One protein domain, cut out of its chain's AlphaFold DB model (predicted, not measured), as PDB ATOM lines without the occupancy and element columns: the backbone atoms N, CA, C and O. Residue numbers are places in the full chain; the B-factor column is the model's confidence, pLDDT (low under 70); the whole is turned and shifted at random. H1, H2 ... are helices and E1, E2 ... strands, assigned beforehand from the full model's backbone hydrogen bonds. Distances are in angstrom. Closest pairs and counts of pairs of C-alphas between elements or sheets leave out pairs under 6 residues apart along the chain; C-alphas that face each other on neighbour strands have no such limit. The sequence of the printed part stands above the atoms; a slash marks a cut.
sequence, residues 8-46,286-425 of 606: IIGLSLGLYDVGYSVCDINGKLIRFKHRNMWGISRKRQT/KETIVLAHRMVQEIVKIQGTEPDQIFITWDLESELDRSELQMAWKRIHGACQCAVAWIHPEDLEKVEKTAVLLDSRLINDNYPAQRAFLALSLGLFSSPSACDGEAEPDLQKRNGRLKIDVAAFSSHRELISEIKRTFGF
ATOM      1  N   ILE A   8       0.360 -22.145  46.253       91.50
ATOM      2  CA  ILE A   8       0.417 -21.539  44.927       91.50
ATOM      3  C   ILE A   8       0.627 -22.616  43.864       91.50
ATOM      4  O   ILE A   8       1.142 -23.704  44.144       91.50
ATOM      5  N   ILE A   9       0.221 -22.312  42.633       92.75
ATOM      6  CA  ILE A   9       0.324 -23.231  41.493       92.75
ATOM      7  C   ILE A   9       1.167 -22.590  40.394       92.75
ATOM      8  O   ILE A   9       0.936 -21.448  40.013       92.75
ATOM      9  N   GLY A  10       2.123 -23.344  39.861       91.94
ATOM     10  CA  GLY A  10       2.854 -23.023  38.643       91.94
ATOM     11  C   GLY A  10       2.346 -23.863  37.485       91.94
ATOM     12  O   GLY A  10       2.131 -25.065  37.659       91.94
ATOM     13  N   LEU A  11       2.173 -23.258  36.311       91.81
ATOM     14  CA  LEU A  11       1.792 -23.940  35.076       91.81
ATOM     15  C   LEU A  11       2.725 -23.546  33.927       91.81
ATOM     16  O   LEU A  11       3.041 -22.372  33.747       91.81
ATOM     17  N   SER A  12       3.112 -24.527  33.114       88.88
ATOM     18  CA  SER A  12       3.791 -24.313  31.833       88.88
ATOM     19  C   SER A  12       2.947 -24.922  30.724       88.88
ATOM     20  O   SER A  12       2.671 -26.120  30.746       88.88
ATOM     21  N   LEU A  13       2.475 -24.090  29.798       87.31
ATOM     22  CA  LEU A  13       1.590 -24.505  28.712       87.31
ATOM     23  C   LEU A  13       2.394 -24.757  27.434       87.31
ATOM     24  O   LEU A  13       2.882 -23.809  26.820       87.31
ATOM     25  N   GLY A  14       2.491 -26.021  27.026       81.88
ATOM     26  CA  GLY A  14       3.074 -26.432  25.754       81.88
ATOM     27  C   GLY A  14       2.020 -26.720  24.682       81.88
ATOM     28  O   GLY A  14       0.805 -26.737  24.922       81.88
ATOM     29  N   LEU A  15       2.482 -27.005  23.465       75.50
ATOM     30  CA  LEU A  15       1.589 -27.350  22.356       75.50
ATOM     31  C   LEU A  15       0.846 -28.668  22.585       75.50
ATOM     32  O   LEU A  15      -0.296 -28.793  22.148       75.50
ATOM     33  N   TYR A  16       1.451 -29.630  23.288       72.50
ATOM     34  CA  TYR A  16       0.886 -30.968  23.511       72.50
ATOM     35  C   TYR A  16       0.734 -31.360  24.983       72.50
ATOM     36  O   TYR A  16       0.149 -32.402  25.293       72.50
ATOM     37  N   ASP A  17       1.201 -30.515  25.892       74.69
ATOM     38  CA  ASP A  17       1.348 -30.844  27.299       74.69
ATOM     39  C   ASP A  17       1.167 -29.625  28.205       74.69
ATOM     40  O   ASP A  17       1.159 -28.474  27.770       74.69
ATOM     41  N   VAL A  18       0.938 -29.913  29.483       82.31
ATOM     42  CA  VAL A  18       0.888 -28.934  30.562       82.31
ATOM     43  C   VAL A  18       1.779 -29.431  31.688       82.31
ATOM     44  O   VAL A  18       1.481 -30.446  32.326       82.31
ATOM     45  N   GLY A  19       2.862 -28.708  31.947       83.31
ATOM     46  CA  GLY A  19       3.639 -28.849  33.170       83.31
ATOM     47  C   GLY A  19       2.921 -28.197  34.346       83.31
ATOM     48  O   GLY A  19       2.312 -27.138  34.188       83.31
ATOM     49  N   TYR A  20       2.995 -28.804  35.528       86.19
ATOM     50  CA  TYR A  20       2.453 -28.234  36.757       86.19
ATOM     51  C   TYR A  20       3.406 -28.397  37.936       86.19
ATOM     52  O   TYR A  20       4.187 -29.346  37.998       86.19
ATOM     53  N   SER A  21       3.281 -27.485  38.894       84.44
ATOM     54  CA  SER A  21       3.931 -27.563  40.196       84.44
ATOM     55  C   SER A  21       3.075 -26.893  41.266       84.44
ATOM     56  O   SER A  21       2.376 -25.924  40.978       84.44
ATOM     57  N   VAL A  22       3.127 -27.392  42.499       84.94
ATOM     58  CA  VAL A  22       2.367 -26.868  43.636       84.94
ATOM     59  C   VAL A  22       3.296 -26.713  44.832       84.94
ATOM     60  O   VAL A  22       3.872 -27.694  45.311       84.94
ATOM     61  N   CYS A  23       3.410 -25.486  45.327       83.31
ATOM     62  CA  CYS A  23       4.252 -25.145  46.469       83.31
ATOM     63  C   CYS A  23       3.443 -24.448  47.553       83.31
ATOM     64  O   CYS A  23       2.374 -23.901  47.283       83.31
ATOM     65  N   ASP A  24       3.968 -24.450  48.772       81.75
ATOM     66  CA  ASP A  24       3.528 -23.504  49.783       81.75
ATOM     67  C   ASP A  24       4.020 -22.082  49.455       81.75
ATOM     68  O   ASP A  24       4.820 -21.867  48.536       81.75
ATOM     69  N   ILE A  25       3.544 -21.096  50.213       80.12
ATOM     70  CA  ILE A  25       3.944 -19.687  50.061       80.12
ATOM     71  C   ILE A  25       5.439 -19.421  50.306       80.12
ATOM     72  O   ILE A  25       5.932 -18.360  49.936       80.12
ATOM     73  N   ASN A  26       6.171 -20.369  50.902       73.69
ATOM     74  CA  ASN A  26       7.618 -20.271  51.108       73.69
ATOM     75  C   ASN A  26       8.408 -20.893  49.943       73.69
ATOM     76  O   ASN A  26       9.632 -20.982  50.009       73.69
ATOM     77  N   GLY A  27       7.724 -21.355  48.891       69.38
ATOM     78  CA  GLY A  27       8.339 -21.975  47.720       69.38
ATOM     79  C   GLY A  27       8.649 -23.464  47.883       69.38
ATOM     80  O   GLY A  27       9.213 -24.067  46.972       69.38
ATOM     81  N   LYS A  28       8.250 -24.102  48.990       73.94
ATOM     82  CA  LYS A  28       8.490 -25.532  49.212       73.94
ATOM     83  C   LYS A  28       7.418 -26.374  48.525       73.94
ATOM     84  O   LYS A  28       6.225 -26.174  48.750       73.94
ATOM     85  N   LEU A  29       7.837 -27.371  47.742       70.25
ATOM     86  CA  LEU A  29       6.923 -28.308  47.077       70.25
ATOM     87  C   LEU A  29       5.987 -28.999  48.076       70.25
ATOM     88  O   LEU A  29       6.420 -29.644  49.036       70.25
ATOM     89  N   ILE A  30       4.685 -28.914  47.805       73.88
ATOM     90  CA  ILE A  30       3.669 -29.597  48.600       73.88
ATOM     91  C   ILE A  30       3.676 -31.081  48.260       73.88
ATOM     92  O   ILE A  30       3.824 -31.489  47.106       73.88
ATOM     93  N   ARG A  31       3.486 -31.905  49.295       65.50
ATOM     94  CA  ARG A  31       3.350 -33.352  49.153       65.50
ATOM     95  C   ARG A  31       1.909 -33.787  49.354       65.50
ATOM     96  O   ARG A  31       1.274 -33.423  50.338       65.50
ATOM     97  N   PHE A  32       1.434 -34.655  48.473       58.03
ATOM     98  CA  PHE A  32       0.162 -35.353  48.620       58.03
ATOM     99  C   PHE A  32       0.398 -36.857  48.531       58.03
ATOM    100  O   PHE A  32       1.065 -37.329  47.614       58.03
ATOM    101  N   LYS A  33      -0.106 -37.620  49.511       57.19
ATOM    102  CA  LYS A  33       0.156 -39.069  49.638       57.19
ATOM    103  C   LYS A  33       1.650 -39.416  49.530       57.19
ATOM    104  O   LYS A  33       2.016 -40.348  48.828       57.19
ATOM    105  N   HIS A  34       2.500 -38.639  50.208       47.44
ATOM    106  CA  HIS A  34       3.968 -38.764  50.204       47.44
ATOM    107  C   HIS A  34       4.658 -38.443  48.867       47.44
ATOM    108  O   HIS A  34       5.839 -38.734  48.702       47.44
ATOM    109  N   ARG A  35       3.981 -37.780  47.931       47.72
ATOM    110  CA  ARG A  35       4.492 -37.515  46.580       47.72
ATOM    111  C   ARG A  35       4.531 -36.011  46.321       47.72
ATOM    112  O   ARG A  35       3.569 -35.335  46.678       47.72
ATOM    113  N   ASN A  36       5.613 -35.492  45.740       62.31
ATOM    114  CA  ASN A  36       5.700 -34.070  45.381       62.31
ATOM    115  C   ASN A  36       4.641 -33.740  44.324       62.31
ATOM    116  O   ASN A  36       4.458 -34.494  43.369       62.31
ATOM    117  N   MET A  37       3.939 -32.626  44.494       70.06
ATOM    118  CA  MET A  37       2.871 -32.198  43.598       70.06
ATOM    119  C   MET A  37       3.419 -31.393  42.421       70.06
ATOM    120  O   MET A  37       3.212 -30.190  42.317       70.06
ATOM    121  N   TRP A  38       4.110 -32.082  41.524       74.56
ATOM    122  CA  TRP A  38       4.622 -31.537  40.271       74.56
ATOM    123  C   TRP A  38       4.640 -32.627  39.196       74.56
ATOM    124  O   TRP A  38       4.550 -33.819  39.509       74.56
ATOM    125  N   GLY A  39       4.723 -32.241  37.927       68.06
ATOM    126  CA  GLY A  39       4.806 -33.184  36.817       68.06
ATOM    127  C   GLY A  39       4.181 -32.643  35.541       68.06
ATOM    128  O   GLY A  39       4.019 -31.437  35.375       68.06
ATOM    129  N   ILE A  40       3.829 -33.545  34.628       70.69
ATOM    130  CA  ILE A  40       3.330 -33.192  33.296       70.69
ATOM    131  C   ILE A  40       2.054 -33.961  33.012       70.69
ATOM    132  O   ILE A  40       1.951 -35.157  33.281       70.69
ATOM    133  N   SER A  41       1.093 -33.270  32.419       69.12
ATOM    134  CA  SER A  41      -0.076 -33.879  31.811       69.12
ATOM    135  C   SER A  41       0.013 -33.712  30.301       69.12
ATOM    136  O   SER A  41       0.076 -32.591  29.803       69.12
ATOM    137  N   ARG A  42       0.024 -34.822  29.561       70.19
ATOM    138  CA  ARG A  42       0.036 -34.812  28.093       70.19
ATOM    139  C   ARG A  42      -1.383 -34.995  27.560       70.19
ATOM    140  O   ARG A  42      -2.188 -35.756  28.116       70.19
ATOM    141  N   LYS A  43      -1.708 -34.315  26.461       66.25
ATOM    142  CA  LYS A  43      -2.963 -34.557  25.744       66.25
ATOM    143  C   LYS A  43      -2.952 -35.993  25.219       66.25
ATOM    144  O   LYS A  43      -1.968 -36.445  24.641       66.25
ATOM    145  N   ARG A  44      -4.058 -36.727  25.405       52.25
ATOM    146  CA  ARG A  44      -4.296 -37.887  24.534       52.25
ATOM    147  C   ARG A  44      -4.480 -37.299  23.146       52.25
ATOM    148  O   ARG A  44      -5.226 -36.333  23.015       52.25
ATOM    149  N   GLN A  45      -3.799 -37.857  22.159       50.94
ATOM    150  CA  GLN A  45      -3.953 -37.528  20.747       50.94
ATOM    151  C   GLN A  45      -5.372 -37.903  20.271       50.94
ATOM    152  O   GLN A  45      -5.583 -38.865  19.550       50.94
ATOM    153  N   THR A  46      -6.390 -37.194  20.755       43.72
ATOM    154  CA  THR A  46      -7.782 -37.337  20.333       43.72
ATOM    155  C   THR A  46      -8.088 -36.168  19.429       43.72
ATOM    156  O   THR A  46      -8.634 -35.156  19.860       43.72
ATOM    157  N   LYS A 286      -6.375 -24.239  22.612       80.19
ATOM    158  CA  LYS A 286      -7.653 -24.373  23.340       80.19
ATOM    159  C   LYS A 286      -7.740 -25.674  24.131       80.19
ATOM    160  O   LYS A 286      -8.206 -25.663  25.271       80.19
ATOM    161  N   GLU A 287      -7.270 -26.783  23.574       79.75
ATOM    162  CA  GLU A 287      -7.220 -28.064  24.282       79.75
ATOM    163  C   GLU A 287      -6.229 -28.064  25.448       79.75
ATOM    164  O   GLU A 287      -6.563 -28.557  26.526       79.75
ATOM    165  N   THR A 288      -5.038 -27.487  25.261       81.19
ATOM    166  CA  THR A 288      -4.041 -27.332  26.331       81.19
ATOM    167  C   THR A 288      -4.617 -26.492  27.478       81.19
ATOM    168  O   THR A 288      -4.506 -26.877  28.641       81.19
ATOM    169  N   ILE A 289      -5.331 -25.404  27.176       84.75
ATOM    170  CA  ILE A 289      -6.005 -24.562  28.180       84.75
ATOM    171  C   ILE A 289      -7.086 -25.352  28.932       84.75
ATOM    172  O   ILE A 289      -7.208 -25.242  30.152       84.75
ATOM    173  N   VAL A 290      -7.878 -26.170  28.230       83.50
ATOM    174  CA  VAL A 290      -8.878 -27.048  28.866       83.50
ATOM    175  C   VAL A 290      -8.208 -28.068  29.784       83.50
ATOM    176  O   VAL A 290      -8.724 -28.341  30.871       83.50
ATOM    177  N   LEU A 291      -7.070 -28.629  29.372       82.38
ATOM    178  CA  LEU A 291      -6.291 -29.549  30.194       82.38
ATOM    179  C   LEU A 291      -5.787 -28.857  31.465       82.38
ATOM    180  O   LEU A 291      -6.017 -29.375  32.557       82.38
ATOM    181  N   ALA A 292      -5.195 -27.669  31.331       87.31
ATOM    182  CA  ALA A 292      -4.712 -26.864  32.448       87.31
ATOM    183  C   ALA A 292      -5.836 -26.514  33.438       87.31
ATOM    184  O   ALA A 292      -5.688 -26.722  34.639       87.31
ATOM    185  N   HIS A 293      -6.998 -26.078  32.937       88.38
ATOM    186  CA  HIS A 293      -8.188 -25.831  33.758       88.38
ATOM    187  C   HIS A 293      -8.563 -27.079  34.576       88.38
ATOM    188  O   HIS A 293      -8.670 -27.010  35.801       88.38
ATOM    189  N   ARG A 294      -8.709 -28.244  33.933       83.62
ATOM    190  CA  ARG A 294      -9.055 -29.491  34.638       83.62
ATOM    191  C   ARG A 294      -8.015 -29.876  35.690       83.62
ATOM    192  O   ARG A 294      -8.382 -30.359  36.758       83.62
ATOM    193  N   MET A 295      -6.731 -29.659  35.405       85.88
ATOM    194  CA  MET A 295      -5.658 -29.910  36.369       85.88
ATOM    195  C   MET A 295      -5.789 -29.019  37.603       85.88
ATOM    196  O   MET A 295      -5.724 -29.533  38.717       85.88
ATOM    197  N   VAL A 296      -6.041 -27.719  37.421       90.50
ATOM    198  CA  VAL A 296      -6.267 -26.783  38.533       90.50
ATOM    199  C   VAL A 296      -7.464 -27.217  39.380       90.50
ATOM    200  O   VAL A 296      -7.343 -27.277  40.601       90.50
ATOM    201  N   GLN A 297      -8.584 -27.612  38.765       88.88
ATOM    202  CA  GLN A 297      -9.755 -28.111  39.502       88.88
ATOM    203  C   GLN A 297      -9.432 -29.333  40.372       88.88
ATOM    204  O   GLN A 297      -9.873 -29.418  41.519       88.88
ATOM    205  N   GLU A 298      -8.656 -30.286  39.850       85.25
ATOM    206  CA  GLU A 298      -8.257 -31.463  40.625       85.25
ATOM    207  C   GLU A 298      -7.258 -31.103  41.740       85.25
ATOM    208  O   GLU A 298      -7.389 -31.632  42.843       85.25
ATOM    209  N   ILE A 299      -6.321 -30.171  41.514       87.56
ATOM    210  CA  ILE A 299      -5.414 -29.671  42.565       87.56
ATOM    211  C   ILE A 299      -6.216 -29.009  43.692       87.56
ATOM    212  O   ILE A 299      -6.028 -29.359  44.857       87.56
ATOM    213  N   VAL A 300      -7.159 -28.124  43.356       90.19
ATOM    214  CA  VAL A 300      -8.051 -27.454  44.319       90.19
ATOM    215  C   VAL A 300      -8.859 -28.476  45.111       90.19
ATOM    216  O   VAL A 300      -8.954 -28.391  46.334       90.19
ATOM    217  N   LYS A 301      -9.393 -29.500  44.437       88.00
ATOM    218  CA  LYS A 301     -10.118 -30.596  45.088       88.00
ATOM    219  C   LYS A 301      -9.240 -31.381  46.065       88.00
ATOM    220  O   LYS A 301      -9.730 -31.787  47.116       88.00
ATOM    221  N   ILE A 302      -7.970 -31.610  45.726       84.62
ATOM    222  CA  ILE A 302      -7.001 -32.305  46.585       84.62
ATOM    223  C   ILE A 302      -6.655 -31.461  47.818       84.62
ATOM    224  O   ILE A 302      -6.624 -31.995  48.925       84.62
ATOM    225  N   GLN A 303      -6.409 -30.161  47.637       86.88
ATOM    226  CA  GLN A 303      -6.044 -29.252  48.730       86.88
ATOM    227  C   GLN A 303      -7.242 -28.884  49.619       86.88
ATOM    228  O   GLN A 303      -7.095 -28.621  50.815       86.88
ATOM    229  N   GLY A 304      -8.452 -28.907  49.058       86.44
ATOM    230  CA  GLY A 304      -9.687 -28.556  49.753       86.44
ATOM    231  C   GLY A 304      -9.877 -27.051  49.974       86.44
ATOM    232  O   GLY A 304     -10.821 -26.663  50.660       86.44
ATOM    233  N   THR A 305      -9.002 -26.213  49.413       89.06
ATOM    234  CA  THR A 305      -9.101 -24.746  49.375       89.06
ATOM    235  C   THR A 305      -8.632 -24.231  48.017       89.06
ATOM    236  O   THR A 305      -7.869 -24.910  47.331       89.06
ATOM    237  N   GLU A 306      -9.073 -23.038  47.622       89.06
ATOM    238  CA  GLU A 306      -8.524 -22.327  46.455       89.06
ATOM    239  C   GLU A 306      -7.059 -21.940  46.714       89.06
ATOM    240  O   GLU A 306      -6.727 -21.734  47.879       89.06
ATOM    241  N   PRO A 307      -6.187 -21.879  45.689       90.44
ATOM    242  CA  PRO A 307      -4.820 -21.388  45.846       90.44
ATOM    243  C   PRO A 307      -4.799 -19.884  46.130       90.44
ATOM    244  O   PRO A 307      -5.737 -19.159  45.790       90.44
ATOM    245  N   ASP A 308      -3.688 -19.399  46.672       87.56
ATOM    246  CA  ASP A 308      -3.452 -17.966  46.869       87.56
ATOM    247  C   ASP A 308      -3.197 -17.263  45.538       87.56
ATOM    248  O   ASP A 308      -3.715 -16.170  45.296       87.56
ATOM    249  N   GLN A 309      -2.433 -17.923  44.661       88.44
ATOM    250  CA  GLN A 309      -2.096 -17.422  43.337       88.44
ATOM    251  C   GLN A 309      -1.734 -18.546  42.357       88.44
ATOM    252  O   GLN A 309      -1.201 -19.594  42.742       88.44
ATOM    253  N   ILE A 310      -1.985 -18.300  41.069       91.50
ATOM    254  CA  ILE A 310      -1.509 -19.132  39.961       91.50
ATOM    255  C   ILE A 310      -0.527 -18.329  39.102       91.50
ATOM    256  O   ILE A 310      -0.829 -17.210  38.682       91.50
ATOM    257  N   PHE A 311       0.625 -18.925  38.805       90.75
ATOM    258  CA  PHE A 311       1.643 -18.389  37.905       90.75
ATOM    259  C   PHE A 311       1.727 -19.232  36.642       90.75
ATOM    260  O   PHE A 311       1.818 -20.459  36.714       90.75
ATOM    261  N   ILE A 312       1.710 -18.582  35.481       89.94
ATOM    262  CA  ILE A 312       1.695 -19.278  34.196       89.94
ATOM    263  C   ILE A 312       2.816 -18.793  33.285       89.94
ATOM    264  O   ILE A 312       3.107 -17.605  33.191       89.94
ATOM    265  N   THR A 313       3.418 -19.728  32.566       89.00
ATOM    266  CA  THR A 313       4.262 -19.463  31.402       89.00
ATOM    267  C   THR A 313       3.824 -20.358  30.243       89.00
ATOM    268  O   THR A 313       3.041 -21.295  30.427       89.00
ATOM    269  N   TRP A 314       4.310 -20.079  29.040       85.88
ATOM    270  CA  TRP A 314       4.028 -20.887  27.860       85.88
ATOM    271  C   TRP A 314       5.301 -21.187  27.076       85.88
ATOM    272  O   TRP A 314       6.354 -20.582  27.279       85.88
ATOM    273  N   ASP A 315       5.190 -22.184  26.217       74.75
ATOM    274  CA  ASP A 315       6.239 -22.633  25.319       74.75
ATOM    275  C   ASP A 315       5.613 -22.924  23.951       74.75
ATOM    276  O   ASP A 315       5.354 -24.064  23.565       74.75
ATOM    277  N   LEU A 316       5.219 -21.847  23.275       64.44
ATOM    278  CA  LEU A 316       4.553 -21.884  21.982       64.44
ATOM    279  C   LEU A 316       5.336 -20.962  21.050       64.44
ATOM    280  O   LEU A 316       5.467 -19.777  21.338       64.44
ATOM    281  N   GLU A 317       5.870 -21.528  19.966       52.03
ATOM    282  CA  GLU A 317       6.714 -20.827  18.982       52.03
ATOM    283  C   GLU A 317       5.973 -19.690  18.265       52.03
ATOM    284  O   GLU A 317       6.581 -18.723  17.818       52.03
ATOM    285  N   SER A 318       4.647 -19.780  18.180       54.25
ATOM    286  CA  SER A 318       3.803 -18.677  17.739       54.25
ATOM    287  C   SER A 318       3.439 -17.814  18.942       54.25
ATOM    288  O   SER A 318       2.842 -18.340  19.890       54.25
ATOM    289  N   GLU A 319       3.704 -16.504  18.879       51.56
ATOM    290  CA  GLU A 319       3.064 -15.544  19.779       51.56
ATOM    291  C   GLU A 319       1.563 -15.853  19.798       51.56
ATOM    292  O   GLU A 319       0.887 -15.767  18.769       51.56
ATOM    293  N   LEU A 320       1.031 -16.291  20.944       54.34
ATOM    294  CA  LEU A 320      -0.415 -16.296  21.081       54.34
ATOM    295  C   LEU A 320      -0.875 -14.862  20.859       54.34
ATOM    296  O   LEU A 320      -0.333 -13.933  21.466       54.34
ATOM    297  N   ASP A 321      -1.930 -14.704  20.069       58.28
ATOM    298  CA  ASP A 321      -2.658 -13.450  20.068       58.28
ATOM    299  C   ASP A 321      -3.000 -13.090  21.527       58.28
ATOM    300  O   ASP A 321      -3.491 -13.920  22.306       58.28
ATOM    301  N   ARG A 322      -2.710 -11.842  21.909       60.12
ATOM    302  CA  ARG A 322      -2.992 -11.298  23.243       60.12
ATOM    303  C   ARG A 322      -4.442 -11.561  23.654       60.12
ATOM    304  O   ARG A 322      -4.708 -11.766  24.838       60.12
ATOM    305  N   SER A 323      -5.360 -11.582  22.685       65.06
ATOM    306  CA  SER A 323      -6.779 -11.877  22.897       65.06
ATOM    307  C   SER A 323      -7.028 -13.308  23.415       65.06
ATOM    308  O   SER A 323      -7.773 -13.502  24.380       65.06
ATOM    309  N   GLU A 324      -6.359 -14.314  22.847       66.25
ATOM    310  CA  GLU A 324      -6.495 -15.727  23.225       66.25
ATOM    311  C   GLU A 324      -5.783 -16.024  24.554       66.25
ATOM    312  O   GLU A 324      -6.334 -16.751  25.384       66.25
ATOM    313  N   LEU A 325      -4.637 -15.384  24.832       64.88
ATOM    314  CA  LEU A 325      -4.009 -15.415  26.167       64.88
ATOM    315  C   LEU A 325      -4.974 -14.907  27.236       64.88
ATOM    316  O   LEU A 325      -5.190 -15.560  28.256       64.88
ATOM    317  N   GLN A 326      -5.619 -13.768  26.986       67.50
ATOM    318  CA  GLN A 326      -6.568 -13.192  27.933       67.50
ATOM    319  C   GLN A 326      -7.765 -14.122  28.184       67.50
ATOM    320  O   GLN A 326      -8.221 -14.251  29.323       67.50
ATOM    321  N   MET A 327      -8.266 -14.804  27.150       70.19
ATOM    322  CA  MET A 327      -9.315 -15.817  27.307       70.19
ATOM    323  C   MET A 327      -8.828 -17.052  28.075       70.19
ATOM    324  O   MET A 327      -9.569 -17.577  28.911       70.19
ATOM    325  N   ALA A 328      -7.590 -17.495  27.844       70.44
ATOM    326  CA  ALA A 328      -6.968 -18.598  28.572       70.44
ATOM    327  C   ALA A 328      -6.914 -18.318  30.077       70.44
ATOM    328  O   ALA A 328      -7.367 -19.134  30.884       70.44
ATOM    329  N   TRP A 329      -6.436 -17.127  30.449       77.12
ATOM    330  CA  TRP A 329      -6.331 -16.680  31.838       77.12
ATOM    331  C   TRP A 329      -7.693 -16.572  32.497       77.12
ATOM    332  O   TRP A 329      -7.873 -17.106  33.585       77.12
ATOM    333  N   LYS A 330      -8.684 -15.992  31.808       80.00
ATOM    334  CA  LYS A 330     -10.072 -15.951  32.294       80.00
ATOM    335  C   LYS A 330     -10.626 -17.349  32.562       80.00
ATOM    336  O   LYS A 330     -11.345 -17.549  33.538       80.00
ATOM    337  N   ARG A 331     -10.290 -18.328  31.720       82.50
ATOM    338  CA  ARG A 331     -10.770 -19.705  31.871       82.50
ATOM    339  C   ARG A 331     -10.114 -20.434  33.043       82.50
ATOM    340  O   ARG A 331     -10.809 -21.165  33.740       82.50
ATOM    341  N   ILE A 332      -8.814 -20.230  33.261       84.19
ATOM    342  CA  ILE A 332      -8.092 -20.785  34.416       84.19
ATOM    343  C   ILE A 332      -8.521 -20.078  35.707       84.19
ATOM    344  O   ILE A 332      -8.806 -20.749  36.691       84.19
ATOM    345  N   HIS A 333      -8.674 -18.754  35.683       82.81
ATOM    346  CA  HIS A 333      -9.260 -17.980  36.778       82.81
ATOM    347  C   HIS A 333     -10.652 -18.515  37.145       82.81
ATOM    348  O   HIS A 333     -10.928 -18.784  38.309       82.81
ATOM    349  N   GLY A 334     -11.506 -18.790  36.153       80.00
ATOM    350  CA  GLY A 334     -12.827 -19.386  36.369       80.00
ATOM    351  C   GLY A 334     -12.816 -20.782  37.012       80.00
ATOM    352  O   GLY A 334     -13.851 -21.209  37.518       80.00
ATOM    353  N   ALA A 335     -11.679 -21.487  37.033       78.81
ATOM    354  CA  ALA A 335     -11.554 -22.795  37.677       78.81
ATOM    355  C   ALA A 335     -11.636 -22.721  39.209       78.81
ATOM    356  O   ALA A 335     -12.081 -23.679  39.840       78.81
ATOM    357  N   CYS A 336     -11.158 -21.620  39.800       76.56
ATOM    358  CA  CYS A 336     -10.986 -21.489  41.250       76.56
ATOM    359  C   CYS A 336     -11.009 -20.040  41.769       76.56
ATOM    360  O   CYS A 336     -10.480 -19.792  42.845       76.56
ATOM    361  N   GLN A 337     -11.515 -19.085  40.975       79.56
ATOM    362  CA  GLN A 337     -11.635 -17.643  41.274       79.56
ATOM    363  C   GLN A 337     -10.359 -16.996  41.854       79.56
ATOM    364  O   GLN A 337     -10.408 -15.986  42.552       79.56
ATOM    365  N   CYS A 338      -9.196 -17.571  41.545       81.31
ATOM    366  CA  CYS A 338      -7.897 -17.161  42.065       81.31
ATOM    367  C   CYS A 338      -7.194 -16.223  41.081       81.31
ATOM    368  O   CYS A 338      -7.369 -16.354  39.867       81.31
ATOM    369  N   ALA A 339      -6.378 -15.298  41.585       83.56
ATOM    370  CA  ALA A 339      -5.596 -14.409  40.742       83.56
ATOM    371  C   ALA A 339      -4.578 -15.187  39.893       83.56
ATOM    372  O   ALA A 339      -3.898 -16.099  40.374       83.56
ATOM    373  N   VAL A 340      -4.490 -14.816  38.615       86.50
ATOM    374  CA  VAL A 340      -3.641 -15.469  37.619       86.50
ATOM    375  C   VAL A 340      -2.649 -14.454  37.072       86.50
ATOM    376  O   VAL A 340      -3.016 -13.513  36.363       86.50
ATOM    377  N   ALA A 341      -1.376 -14.689  37.359       86.62
ATOM    378  CA  ALA A 341      -0.272 -13.912  36.828       86.62
ATOM    379  C   ALA A 341       0.520 -14.733  35.809       86.62
ATOM    380  O   ALA A 341       0.558 -15.964  35.881       86.62
ATOM    381  N   TRP A 342       1.173 -14.062  34.862       85.62
ATOM    382  CA  TRP A 342       1.969 -14.754  33.851       85.62
ATOM    383  C   TRP A 342       3.345 -14.142  33.628       85.62
ATOM    384  O   TRP A 342       3.546 -12.936  33.773       85.62
ATOM    385  N   ILE A 343       4.288 -14.997  33.241       85.69
ATOM    386  CA  ILE A 343       5.682 -14.657  32.961       85.69
ATOM    387  C   ILE A 343       5.955 -14.941  31.491       85.69
ATOM    388  O   ILE A 343       5.659 -16.031  30.990       85.69
ATOM    389  N   HIS A 344       6.519 -13.946  30.808       83.75
ATOM    390  CA  HIS A 344       6.847 -14.064  29.396       83.75
ATOM    391  C   HIS A 344       7.943 -15.124  29.180       83.75
ATOM    392  O   HIS A 344       8.899 -15.151  29.960       83.75
ATOM    393  N   PRO A 345       7.857 -15.970  28.136       81.44
ATOM    394  CA  PRO A 345       8.842 -17.024  27.886       81.44
ATOM    395  C   PRO A 345      10.280 -16.502  27.787       81.44
ATOM    396  O   PRO A 345      11.177 -17.103  28.366       81.44
ATOM    397  N   GLU A 346      10.491 -15.341  27.159       80.56
ATOM    398  CA  GLU A 346      11.819 -14.710  27.059       80.56
ATOM    399  C   GLU A 346      12.437 -14.361  28.421       80.56
ATOM    400  O   GLU A 346      13.653 -14.446  28.599       80.56
ATOM    401  N   ASP A 347      11.618 -13.931  29.385       80.56
ATOM    402  CA  ASP A 347      12.101 -13.592  30.725       80.56
ATOM    403  C   ASP A 347      12.497 -14.873  31.473       80.56
ATOM    404  O   ASP A 347      13.513 -14.898  32.170       80.56
ATOM    405  N   LEU A 348      11.746 -15.959  31.252       80.44
ATOM    406  CA  LEU A 348      12.066 -17.288  31.765       80.44
ATOM    407  C   LEU A 348      13.370 -17.833  31.159       80.44
ATOM    408  O   LEU A 348      14.231 -18.296  31.896       80.44
ATOM    409  N   GLU A 349      13.559 -17.715  29.844       77.50
ATOM    410  CA  GLU A 349      14.766 -18.185  29.145       77.50
ATOM    411  C   GLU A 349      16.039 -17.467  29.602       77.50
ATOM    412  O   GLU A 349      17.095 -18.085  29.750       77.50
ATOM    413  N   LYS A 350      15.967 -16.151  29.843       77.94
ATOM    414  CA  LYS A 350      17.104 -15.391  30.387       77.94
ATOM    415  C   LYS A 350      17.501 -15.920  31.766       77.94
ATOM    416  O   LYS A 350      18.685 -16.117  32.028       77.94
ATOM    417  N   VAL A 351      16.512 -16.194  32.616       75.50
ATOM    418  CA  VAL A 351      16.705 -16.787  33.945       75.50
ATOM    419  C   VAL A 351      17.290 -18.198  33.848       75.50
ATOM    420  O   VAL A 351      18.244 -18.499  34.564       75.50
ATOM    421  N   GLU A 352      16.767 -19.049  32.961       73.44
ATOM    422  CA  GLU A 352      17.269 -20.411  32.722       73.44
ATOM    423  C   GLU A 352      18.754 -20.396  32.334       73.44
ATOM    424  O   GLU A 352      19.553 -21.137  32.915       73.44
ATOM    425  N   LYS A 353      19.146 -19.491  31.425       69.94
ATOM    426  CA  LYS A 353      20.547 -19.286  31.021       69.94
ATOM    427  C   LYS A 353      21.430 -18.896  32.207       69.94
ATOM    428  O   LYS A 353      22.483 -19.497  32.406       69.94
ATOM    429  N   THR A 354      21.005 -17.939  33.034       67.12
ATOM    430  CA  THR A 354      21.788 -17.509  34.208       67.12
ATOM    431  C   THR A 354      21.857 -18.579  35.300       67.12
ATOM    432  O   THR A 354      22.884 -18.747  35.961       67.12
ATOM    433  N   ALA A 355      20.779 -19.338  35.492       60.41
ATOM    434  CA  ALA A 355      20.722 -20.421  36.463       60.41
ATOM    435  C   ALA A 355      21.430 -21.701  35.981       60.41
ATOM    436  O   ALA A 355      21.521 -22.652  36.754       60.41
ATOM    437  N   VAL A 356      21.984 -21.723  34.759       57.88
ATOM    438  CA  VAL A 356      22.604 -22.908  34.135       57.88
ATOM    439  C   VAL A 356      21.619 -24.087  34.094       57.88
ATOM    440  O   VAL A 356      21.992 -25.244  34.251       57.88
ATOM    441  N   LEU A 357      20.333 -23.789  33.898       56.66
ATOM    442  CA  LEU A 357      19.261 -24.775  33.723       56.66
ATOM    443  C   LEU A 357      19.048 -25.095  32.244       56.66
ATOM    444  O   LEU A 357      17.924 -25.287  31.787       56.66
ATOM    445  N   LEU A 358      20.135 -25.084  31.478       52.16
ATOM    446  CA  LEU A 358      20.091 -25.444  30.077       52.16
ATOM    447  C   LEU A 358      19.782 -26.940  30.030       52.16
ATOM    448  O   LEU A 358      20.541 -27.756  30.546       52.16
ATOM    449  N   ASP A 359      18.655 -27.288  29.430       53.09
ATOM    450  CA  ASP A 359      18.306 -28.665  29.140       53.09
ATOM    451  C   ASP A 359      17.773 -28.737  27.717       53.09
ATOM    452  O   ASP A 359      17.033 -27.860  27.263       53.09
ATOM    453  N   SER A 360      18.165 -29.779  26.994       47.94
ATOM    454  CA  SER A 360      17.594 -30.023  25.680       47.94
ATOM    455  C   SER A 360      16.275 -30.772  25.876       47.94
ATOM    456  O   SER A 360      16.228 -31.806  26.546       47.94
ATOM    457  N   ARG A 361      15.194 -30.314  25.228       50.72
ATOM    458  CA  ARG A 361      13.881 -31.006  25.222       50.72
ATOM    459  C   ARG A 361      13.969 -32.478  24.794       50.72
ATOM    460  O   ARG A 361      13.039 -33.247  25.008       50.72
ATOM    461  N   LEU A 362      15.075 -32.853  24.151       46.72
ATOM    462  CA  LEU A 362      15.365 -34.195  23.670       46.72
ATOM    463  C   LEU A 362      15.928 -35.134  24.741       46.72
ATOM    464  O   LEU A 362      15.861 -36.338  24.531       46.72
ATOM    465  N   ILE A 363      16.456 -34.624  25.858       50.22
ATOM    466  CA  ILE A 363      17.020 -35.435  26.954       50.22
ATOM    467  C   ILE A 363      16.070 -35.464  28.154       50.22
ATOM    468  O   ILE A 363      15.934 -36.499  28.812       50.22
ATOM    469  N   ASN A 364      15.371 -34.355  28.417       58.44
ATOM    470  CA  ASN A 364      14.541 -34.206  29.603       58.44
ATOM    471  C   ASN A 364      13.050 -34.089  29.298       58.44
ATOM    472  O   ASN A 364      12.483 -33.016  29.085       58.44
ATOM    473  N   ASP A 365      12.387 -35.230  29.421       56.75
ATOM    474  CA  ASP A 365      10.940 -35.356  29.308       56.75
ATOM    475  C   ASP A 365      10.149 -34.594  30.390       56.75
ATOM    476  O   ASP A 365       8.944 -34.428  30.213       56.75
ATOM    477  N   ASN A 366      10.798 -34.124  31.471       60.91
ATOM    478  CA  ASN A 366      10.206 -33.351  32.574       60.91
ATOM    479  C   ASN A 366      10.313 -31.819  32.400       60.91
ATOM    480  O   ASN A 366       9.885 -31.071  33.284       60.91
ATOM    481  N   TYR A 367      10.840 -31.339  31.270       70.19
ATOM    482  CA  TYR A 367      11.057 -29.915  30.988       70.19
ATOM    483  C   TYR A 367       9.823 -29.005  31.228       70.19
ATOM    484  O   TYR A 367       9.956 -27.979  31.901       70.19
ATOM    485  N   PRO A 368       8.590 -29.372  30.816       74.62
ATOM    486  CA  PRO A 368       7.403 -28.580  31.157       74.62
ATOM    487  C   PRO A 368       7.153 -28.428  32.669       74.62
ATOM    488  O   PRO A 368       6.797 -27.345  33.137       74.62
ATOM    489  N   ALA A 369       7.342 -29.487  33.467       74.94
ATOM    490  CA  ALA A 369       7.154 -29.426  34.924       74.94
ATOM    491  C   ALA A 369       8.177 -28.494  35.582       74.94
ATOM    492  O   ALA A 369       7.851 -27.724  36.485       74.94
ATOM    493  N   GLN A 370       9.408 -28.543  35.080       74.88
ATOM    494  CA  GLN A 370      10.490 -27.655  35.468       74.88
ATOM    495  C   GLN A 370      10.134 -26.188  35.193       74.88
ATOM    496  O   GLN A 370      10.138 -25.376  36.120       74.88
ATOM    497  N   ARG A 371       9.720 -25.843  33.967       80.88
ATOM    498  CA  ARG A 371       9.271 -24.476  33.642       80.88
ATOM    499  C   ARG A 371       8.108 -24.017  34.517       80.88
ATOM    500  O   ARG A 371       8.063 -22.854  34.909       80.88
ATOM    501  N   ALA A 372       7.190 -24.920  34.864       84.06
ATOM    502  CA  ALA A 372       6.073 -24.613  35.752       84.06
ATOM    503  C   ALA A 372       6.547 -24.235  37.166       84.06
ATOM    504  O   ALA A 372       6.089 -23.236  37.723       84.06
ATOM    505  N   PHE A 373       7.494 -24.987  37.737       81.88
ATOM    506  CA  PHE A 373       8.097 -24.647  39.029       81.88
ATOM    507  C   PHE A 373       8.933 -23.356  38.956       81.88
ATOM    508  O   PHE A 373       8.891 -22.548  39.886       81.88
ATOM    509  N   LEU A 374       9.638 -23.107  37.843       81.69
ATOM    510  CA  LEU A 374      10.422 -21.879  37.658       81.69
ATOM    511  C   LEU A 374       9.513 -20.650  37.595       81.69
ATOM    512  O   LEU A 374       9.778 -19.656  38.267       81.69
ATOM    513  N   ALA A 375       8.418 -20.739  36.835       87.19
ATOM    514  CA  ALA A 375       7.426 -19.677  36.729       87.19
ATOM    515  C   ALA A 375       6.822 -19.335  38.099       87.19
ATOM    516  O   ALA A 375       6.743 -18.167  38.472       87.19
ATOM    517  N   LEU A 376       6.461 -20.350  38.886       86.62
ATOM    518  CA  LEU A 376       5.995 -20.160  40.260       86.62
ATOM    519  C   LEU A 376       7.055 -19.492  41.139       86.62
ATOM    520  O   LEU A 376       6.737 -18.546  41.860       86.62
ATOM    521  N   SER A 377       8.304 -19.953  41.059       80.94
ATOM    522  CA  SER A 377       9.404 -19.405  41.852       80.94
ATOM    523  C   SER A 377       9.588 -17.923  41.535       80.94
ATOM    524  O   SER A 377       9.446 -17.089  42.417       80.94
ATOM    525  N   LEU A 378       9.782 -17.558  40.267       80.44
ATOM    526  CA  LEU A 378       9.904 -16.158  39.838       80.44
ATOM    527  C   LEU A 378       8.680 -15.302  40.193       80.44
ATOM    528  O   LEU A 378       8.811 -14.122  40.529       80.44
ATOM    529  N   GLY A 379       7.492 -15.902  40.147       79.06
ATOM    530  CA  GLY A 379       6.255 -15.293  40.609       79.06
ATOM    531  C   GLY A 379       6.340 -14.811  42.057       79.06
ATOM    532  O   GLY A 379       6.013 -13.659  42.336       79.06
ATOM    533  N   LEU A 380       6.868 -15.640  42.959       75.62
ATOM    534  CA  LEU A 380       7.101 -15.270  44.360       75.62
ATOM    535  C   LEU A 380       8.127 -14.136  44.529       75.62
ATOM    536  O   LEU A 380       7.955 -13.299  45.413       75.62
ATOM    537  N   PHE A 381       9.162 -14.070  43.684       70.81
ATOM    538  CA  PHE A 381      10.237 -13.065  43.802       70.81
ATOM    539  C   PHE A 381       9.940 -11.716  43.147       70.81
ATOM    540  O   PHE A 381      10.629 -10.735  43.426       70.81
ATOM    541  N   SER A 382       8.941 -11.630  42.270       65.56
ATOM    542  CA  SER A 382       8.595 -10.358  41.627       65.56
ATOM    543  C   SER A 382       7.963  -9.375  42.627       65.56
ATOM    544  O   SER A 382       7.219  -9.777  43.521       65.56
ATOM    545  N   SER A 383       8.273  -8.078  42.502       55.22
ATOM    546  CA  SER A 383       7.705  -7.017  43.354       55.22
ATOM    547  C   SER A 383       6.243  -6.711  42.968       55.22
ATOM    548  O   SER A 383       5.930  -6.719  41.774       55.22
ATOM    549  N   PRO A 384       5.345  -6.372  43.920       49.56
ATOM    550  CA  PRO A 384       3.950  -6.004  43.638       49.56
ATOM    551  C   PRO A 384       3.779  -4.853  42.632       49.56
ATOM    552  O   PRO A 384       2.783  -4.801  41.920       49.56
ATOM    553  N   SER A 385       4.762  -3.951  42.530       47.59
ATOM    554  CA  SER A 385       4.739  -2.778  41.644       47.59
ATOM    555  C   SER A 385       5.078  -3.073  40.171       47.59
ATOM    556  O   SER A 385       5.177  -2.144  39.377       47.59
ATOM    557  N   ALA A 386       5.302  -4.340  39.804       47.25
ATOM    558  CA  ALA A 386       5.849  -4.751  38.506       47.25
ATOM    559  C   ALA A 386       4.830  -5.439  37.566       47.25
ATOM    560  O   ALA A 386       5.233  -6.178  36.663       47.25
ATOM    561  N   CYS A 387       3.524  -5.232  37.777       48.28
ATOM    562  CA  CYS A 387       2.459  -5.815  36.952       48.28
ATOM    563  C   CYS A 387       1.909  -4.801  35.941       48.28
ATOM    564  O   CYS A 387       1.565  -3.684  36.317       48.28
ATOM    565  N   ASP A 388       1.747  -5.206  34.680       46.16
ATOM    566  CA  ASP A 388       0.960  -4.435  33.709       46.16
ATOM    567  C   ASP A 388      -0.529  -4.857  33.845       46.16
ATOM    568  O   ASP A 388      -0.948  -5.846  33.239       46.16
ATOM    569  N   GLY A 389      -1.318  -4.167  34.689       49.16
ATOM    570  CA  GLY A 389      -2.756  -4.440  34.913       49.16
ATOM    571  C   GLY A 389      -3.374  -3.721  36.129       49.16
ATOM    572  O   GLY A 389      -2.644  -3.218  36.979       49.16
ATOM    573  N   GLU A 390      -4.714  -3.659  36.217       40.72
ATOM    574  CA  GLU A 390      -5.422  -3.119  37.395       40.72
ATOM    575  C   GLU A 390      -5.211  -4.034  38.611       40.72
ATOM    576  O   GLU A 390      -5.540  -5.223  38.580       40.72
ATOM    577  N   ALA A 391      -4.638  -3.481  39.679       38.00
ATOM    578  CA  ALA A 391      -4.485  -4.169  40.954       38.00
ATOM    579  C   ALA A 391      -5.855  -4.315  41.634       38.00
ATOM    580  O   ALA A 391      -6.560  -3.321  41.823       38.00
ATOM    581  N   GLU A 392      -6.229  -5.535  42.030       39.56
ATOM    582  CA  GLU A 392      -7.348  -5.704  42.960       39.56
ATOM    583  C   GLU A 392      -6.963  -5.162  44.353       39.56
ATOM    584  O   GLU A 392      -5.787  -5.205  44.720       39.56
ATOM    585  N   PRO A 393      -7.927  -4.659  45.151       34.97
ATOM    586  CA  PRO A 393      -7.642  -3.865  46.352       34.97
ATOM    587  C   PRO A 393      -6.958  -4.623  47.504       34.97
ATOM    588  O   PRO A 393      -6.496  -3.985  48.450       34.97
ATOM    589  N   ASP A 394      -6.873  -5.956  47.441       41.69
ATOM    590  CA  ASP A 394      -6.211  -6.782  48.453       41.69
ATOM    591  C   ASP A 394      -4.751  -7.083  48.060       41.69
ATOM    592  O   ASP A 394      -4.446  -7.860  47.153       41.69
ATOM    593  N   LEU A 395      -3.842  -6.459  48.813       42.12
ATOM    594  CA  LEU A 395      -2.398  -6.243  48.627       42.12
ATOM    595  C   LEU A 395      -1.454  -7.451  48.380       42.12
ATOM    596  O   LEU A 395      -0.243  -7.304  48.542       42.12
ATOM    597  N   GLN A 396      -1.922  -8.630  47.967       50.16
ATOM    598  CA  GLN A 396      -1.044  -9.782  47.670       50.16
ATOM    599  C   GLN A 396      -1.394 -10.564  46.393       50.16
ATOM    600  O   GLN A 396      -0.571 -11.350  45.927       50.16
ATOM    601  N   LYS A 397      -2.563 -10.338  45.784       56.44
ATOM    602  CA  LYS A 397      -3.032 -11.100  44.616       56.44
ATOM    603  C   LYS A 397      -2.759 -10.340  43.317       56.44
ATOM    604  O   LYS A 397      -3.142  -9.184  43.187       56.44
ATOM    605  N   ARG A 398      -2.084 -10.979  42.349       65.94
ATOM    606  CA  ARG A 398      -1.656 -10.326  41.094       65.94
ATOM    607  C   ARG A 398      -2.348 -10.940  39.887       65.94
ATOM    608  O   ARG A 398      -2.287 -12.153  39.691       65.94
ATOM    609  N   ASN A 399      -2.929 -10.079  39.062       70.06
ATOM    610  CA  ASN A 399      -3.426 -10.405  37.734       70.06
ATOM    611  C   ASN A 399      -2.589  -9.638  36.715       70.06
ATOM    612  O   ASN A 399      -2.309  -8.460  36.926       70.06
ATOM    613  N   GLY A 400      -2.200 -10.273  35.613       73.50
ATOM    614  CA  GLY A 400      -1.446  -9.571  34.574       73.50
ATOM    615  C   GLY A 400      -0.084 -10.170  34.250       73.50
ATOM    616  O   GLY A 400       0.345 -11.185  34.811       73.50
ATOM    617  N   ARG A 401       0.618  -9.485  33.342       78.44
ATOM    618  CA  ARG A 401       2.014  -9.778  33.011       78.44
ATOM    619  C   ARG A 401       2.896  -9.338  34.170       78.44
ATOM    620  O   ARG A 401       2.876  -8.163  34.531       78.44
ATOM    621  N   LEU A 402       3.710 -10.251  34.686       79.06
ATOM    622  CA  LEU A 402       4.784  -9.943  35.624       79.06
ATOM    623  C   LEU A 402       6.038  -9.547  34.851       79.06
ATOM    624  O   LEU A 402       6.482 -10.277  33.962       79.06
ATOM    625  N   LYS A 403       6.630  -8.408  35.211       73.75
ATOM    626  CA  LYS A 403       7.986  -8.050  34.788       73.75
ATOM    627  C   LYS A 403       8.987  -8.636  35.777       73.75
ATOM    628  O   LYS A 403       8.916  -8.361  36.974       73.75
ATOM    629  N   ILE A 404       9.908  -9.450  35.267       75.38
ATOM    630  CA  ILE A 404      10.968 -10.073  36.061       75.38
ATOM    631  C   ILE A 404      12.255  -9.265  35.899       75.38
ATOM    632  O   ILE A 404      12.735  -9.067  34.784       75.38
ATOM    633  N   ASP A 405      12.836  -8.823  37.015       75.88
ATOM    634  CA  ASP A 405      14.186  -8.262  37.027       75.88
ATOM    635  C   ASP A 405      15.210  -9.405  37.047       75.88
ATOM    636  O   ASP A 405      15.540  -9.979  38.090       75.88
ATOM    637  N   VAL A 406      15.699  -9.756  35.857       70.94
ATOM    638  CA  VAL A 406      16.680 -10.832  35.669       70.94
ATOM    639  C   VAL A 406      17.996 -10.529  36.395       70.94
ATOM    640  O   VAL A 406      18.639 -11.453  36.893       70.94
ATOM    641  N   ALA A 407      18.409  -9.262  36.503       71.62
ATOM    642  CA  ALA A 407      19.663  -8.891  37.163       71.62
ATOM    643  C   ALA A 407      19.564  -9.063  38.686       71.62
ATOM    644  O   ALA A 407      20.477  -9.614  39.316       71.62
ATOM    645  N   ALA A 408      18.428  -8.672  39.268       72.44
ATOM    646  CA  ALA A 408      18.128  -8.926  40.673       72.44
ATOM    647  C   ALA A 408      18.058 -10.433  40.966       72.44
ATOM    648  O   ALA A 408      18.686 -10.905  41.915       72.44
ATOM    649  N   PHE A 409      17.382 -11.206  40.105       72.06
ATOM    650  CA  PHE A 409      17.334 -12.666  40.222       72.06
ATOM    651  C   PHE A 409      18.737 -13.287  40.191       72.06
ATOM    652  O   PHE A 409      19.085 -14.070  41.071       72.06
ATOM    653  N   SER A 410      19.563 -12.889  39.218       67.19
ATOM    654  CA  SER A 410      20.933 -13.392  39.020       67.19
ATOM    655  C   SER A 410      21.831 -13.182  40.244       67.19
ATOM    656  O   SER A 410      22.781 -13.929  40.472       67.19
ATOM    657  N   SER A 411      21.513 -12.168  41.048       69.44
ATOM    658  CA  SER A 411      22.242 -11.816  42.265       69.44
ATOM    659  C   SER A 411      21.753 -12.595  43.499       69.44
ATOM    660  O   SER A 411      22.453 -12.651  44.512       69.44
ATOM    661  N   HIS A 412      20.586 -13.247  43.429       71.94
ATOM    662  CA  HIS A 412      19.952 -13.939  44.551       71.94
ATOM    663  C   HIS A 412      20.459 -15.384  44.706       71.94
ATOM    664  O   HIS A 412      19.780 -16.360  44.377       71.94
ATOM    665  N   ARG A 413      21.668 -15.538  45.263       67.75
ATOM    666  CA  ARG A 413      22.361 -16.839  45.377       67.75
ATOM    667  C   ARG A 413      21.554 -17.945  46.063       67.75
ATOM    668  O   ARG A 413      21.617 -19.080  45.608       67.75
ATOM    669  N   GLU A 414      20.813 -17.643  47.128       66.88
ATOM    670  CA  GLU A 414      20.029 -18.651  47.862       66.88
ATOM    671  C   GLU A 414      18.876 -19.215  47.033       66.88
ATOM    672  O   GLU A 414      18.718 -20.427  46.964       66.88
ATOM    673  N   LEU A 415      18.133 -18.353  46.339       66.44
ATOM    674  CA  LEU A 415      17.083 -18.754  45.413       66.44
ATOM    675  C   LEU A 415      17.654 -19.552  44.245       66.44
ATOM    676  O   LEU A 415      17.134 -20.611  43.922       66.44
ATOM    677  N   ILE A 416      18.736 -19.076  43.624       63.72
ATOM    678  CA  ILE A 416      19.400 -19.822  42.550       63.72
ATOM    679  C   ILE A 416      19.890 -21.173  43.067       63.72
ATOM    680  O   ILE A 416      19.820 -22.146  42.335       63.72
ATOM    681  N   SER A 417      20.361 -21.259  44.312       62.34
ATOM    682  CA  SER A 417      20.745 -22.519  44.953       62.34
ATOM    683  C   SER A 417      19.537 -23.410  45.244       62.34
ATOM    684  O   SER A 417      19.612 -24.610  45.040       62.34
ATOM    685  N   GLU A 418      18.400 -22.863  45.672       60.84
ATOM    686  CA  GLU A 418      17.161 -23.614  45.907       60.84
ATOM    687  C   GLU A 418      16.561 -24.143  44.607       60.84
ATOM    688  O   GLU A 418      16.198 -25.312  44.512       60.84
ATOM    689  N   ILE A 419      16.550 -23.304  43.575       60.91
ATOM    690  CA  ILE A 419      16.250 -23.674  42.201       60.91
ATOM    691  C   ILE A 419      17.251 -24.748  41.776       60.91
ATOM    692  O   ILE A 419      16.847 -25.863  41.518       60.91
ATOM    693  N   LYS A 420      18.562 -24.532  41.820       57.84
ATOM    694  CA  LYS A 420      19.550 -25.573  41.485       57.84
ATOM    695  C   LYS A 420      19.478 -26.819  42.375       57.84
ATOM    696  O   LYS A 420      19.922 -27.862  41.939       57.84
ATOM    697  N   ARG A 421      18.918 -26.791  43.579       53.88
ATOM    698  CA  ARG A 421      18.670 -28.002  44.382       53.88
ATOM    699  C   ARG A 421      17.402 -28.719  43.935       53.88
ATOM    700  O   ARG A 421      17.390 -29.940  43.830       53.88
ATOM    701  N   THR A 422      16.367 -27.958  43.596       49.03
ATOM    702  CA  THR A 422      15.084 -28.475  43.101       49.03
ATOM    703  C   THR A 422      15.177 -28.972  41.652       49.03
ATOM    704  O   THR A 422      14.575 -29.981  41.301       49.03
ATOM    705  N   PHE A 423      15.957 -28.281  40.821       50.16
ATOM    706  CA  PHE A 423      16.198 -28.527  39.399       50.16
ATOM    707  C   PHE A 423      17.508 -29.250  39.119       50.16
ATOM    708  O   PHE A 423      17.596 -29.942  38.121       50.16
ATOM    709  N   GLY A 424      18.543 -29.053  39.933       40.75
ATOM    710  CA  GLY A 424      19.882 -29.613  39.729       40.75
ATOM    711  C   GLY A 424      20.134 -30.871  40.545       40.75
ATOM    712  O   GLY A 424      21.278 -31.139  40.888       40.75
ATOM    713  N   PHE A 425      19.083 -31.651  40.809       54.00
ATOM    714  CA  PHE A 425      19.154 -33.103  41.007       54.00
ATOM    715  C   PHE A 425      20.076 -33.650  42.125       54.00
ATOM    716  O   PHE A 425      20.133 -34.868  42.279       54.00
TER     717      PHE A 425
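AT A GLANCE: This is residues 8 to 46 and 286 to 425 of the 606 residues of an uncharacterized protein of Clostridiales bacterium (UniProt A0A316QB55). A strongly twisted six-stranded sheet is sandwiched between helices: H1 and H2 lie side by side over one face, and H4 packs slantwise across the other. Beyond H4, H3, H5 and H6 lie farther out on the same side, with H6 running alongside H4. The 179 printed residues include six named helices and six named strands, along the chain E1 E2 E3 H1 E4 H2 E5 H3 H4 E6 H5 H6. The mixed sheet runs E3 E2 E1 E4 E5 E6. The class is mixed, helices and strands; the whole is compact and rounded, with a radius of gyration of the C-alphas of 15.2 A and spans of 41 by 37 by 36 A.

HOW THE PARTS SIT: E1, residues 8 to 14, forms an antiparallel hairpin with E2, residues 17 to 24; N 10 and O 21 are 2.8 A apart, within hydrogen-bond range. E2 forms another with edge strand E3, residues 38 to 42, with N 20 and O 39 at 2.8 A; E1 E2 E3 are a meander, each strand the antiparallel neighbour of the one before. H1, residues 286 to 303, is over E2 and E1 at a height of 8.9 A; Val 18 and Ala 292 have the closest C-alphas of E2 and H1, 6.3 A. E4, residues 309 to 315, is parallel to E1, with N 11 and O 311 at 2.9 A. H2, residues 322 to 336, touches H1 at a shallow tilt of 25 degrees, the same way; the closest C-alphas are those of His 293 and Ile 332, 5.1 A. E5, residues 340 to 343, is parallel to E4, with N 312 and O 341 at 2.9 A; E4, H2, E5 form a strand-helix-strand unit, two parallel neighbour strands with a helix between, its crossover right-handed. H4, residues 367 to 381, is on the opposite face from H1 and H2, making three layers, helices on both faces of the sheet; its height is 6.2 A, and its closest C-alpha pair with E2 is Ala 369 and Gly 19, 4.0 A. H3, residues 345 to 354, only just touches H4, with 3 pairs of C-alphas within 8 A, the closest Leu 348 and Ala 375, 7.2 A. E5, H3 H4 and E6, residues 400 to 402, form another strand-helix-strand unit; N 402 and O 342 are 2.8 A apart. H5, residues 406 to 411, touches H3, closest at the C-alphas of Val 351 and Val 406, 6.2 A. H6, residues 413 to 423, is close but not clearly touching H4; the closest C-alphas are those of Gln 370 and Phe 423, 7.0 A. Every O i to N i+4 pair is within hydrogen-bond range in H1, H3, H4, H5 and H6; in H2, 10 of 11 are.

IN THESE COORDINATES: E1 begins at C-alpha 8, (0.417, -21.539, 44.927). From first to last C-alpha H1 measures 25.9 A, E2 23.8 A, H2 22.2 A and H4 21.2 A. H4 begins at C-alpha 367, (11.057, -29.915, 30.988), and H6 ends at C-alpha 423, (16.198, -28.527, 39.399).

THE WHOLE: The C-alphas of Thr 46 and Ser 411 are the two farthest apart, 45.1 A. Residues 47 to 285 are not printed; C-alphas 46 and 286 are 13.3 A apart across the cut. The links E2 to E3, H3 to H4 and H4 to E6 are long, and residues 318 to 323 stand free. The mean pLDDT of the printed part is 71.2; 70 residues are under 70, among them residues 353 to 366, 382 to 398 and 413 to 425.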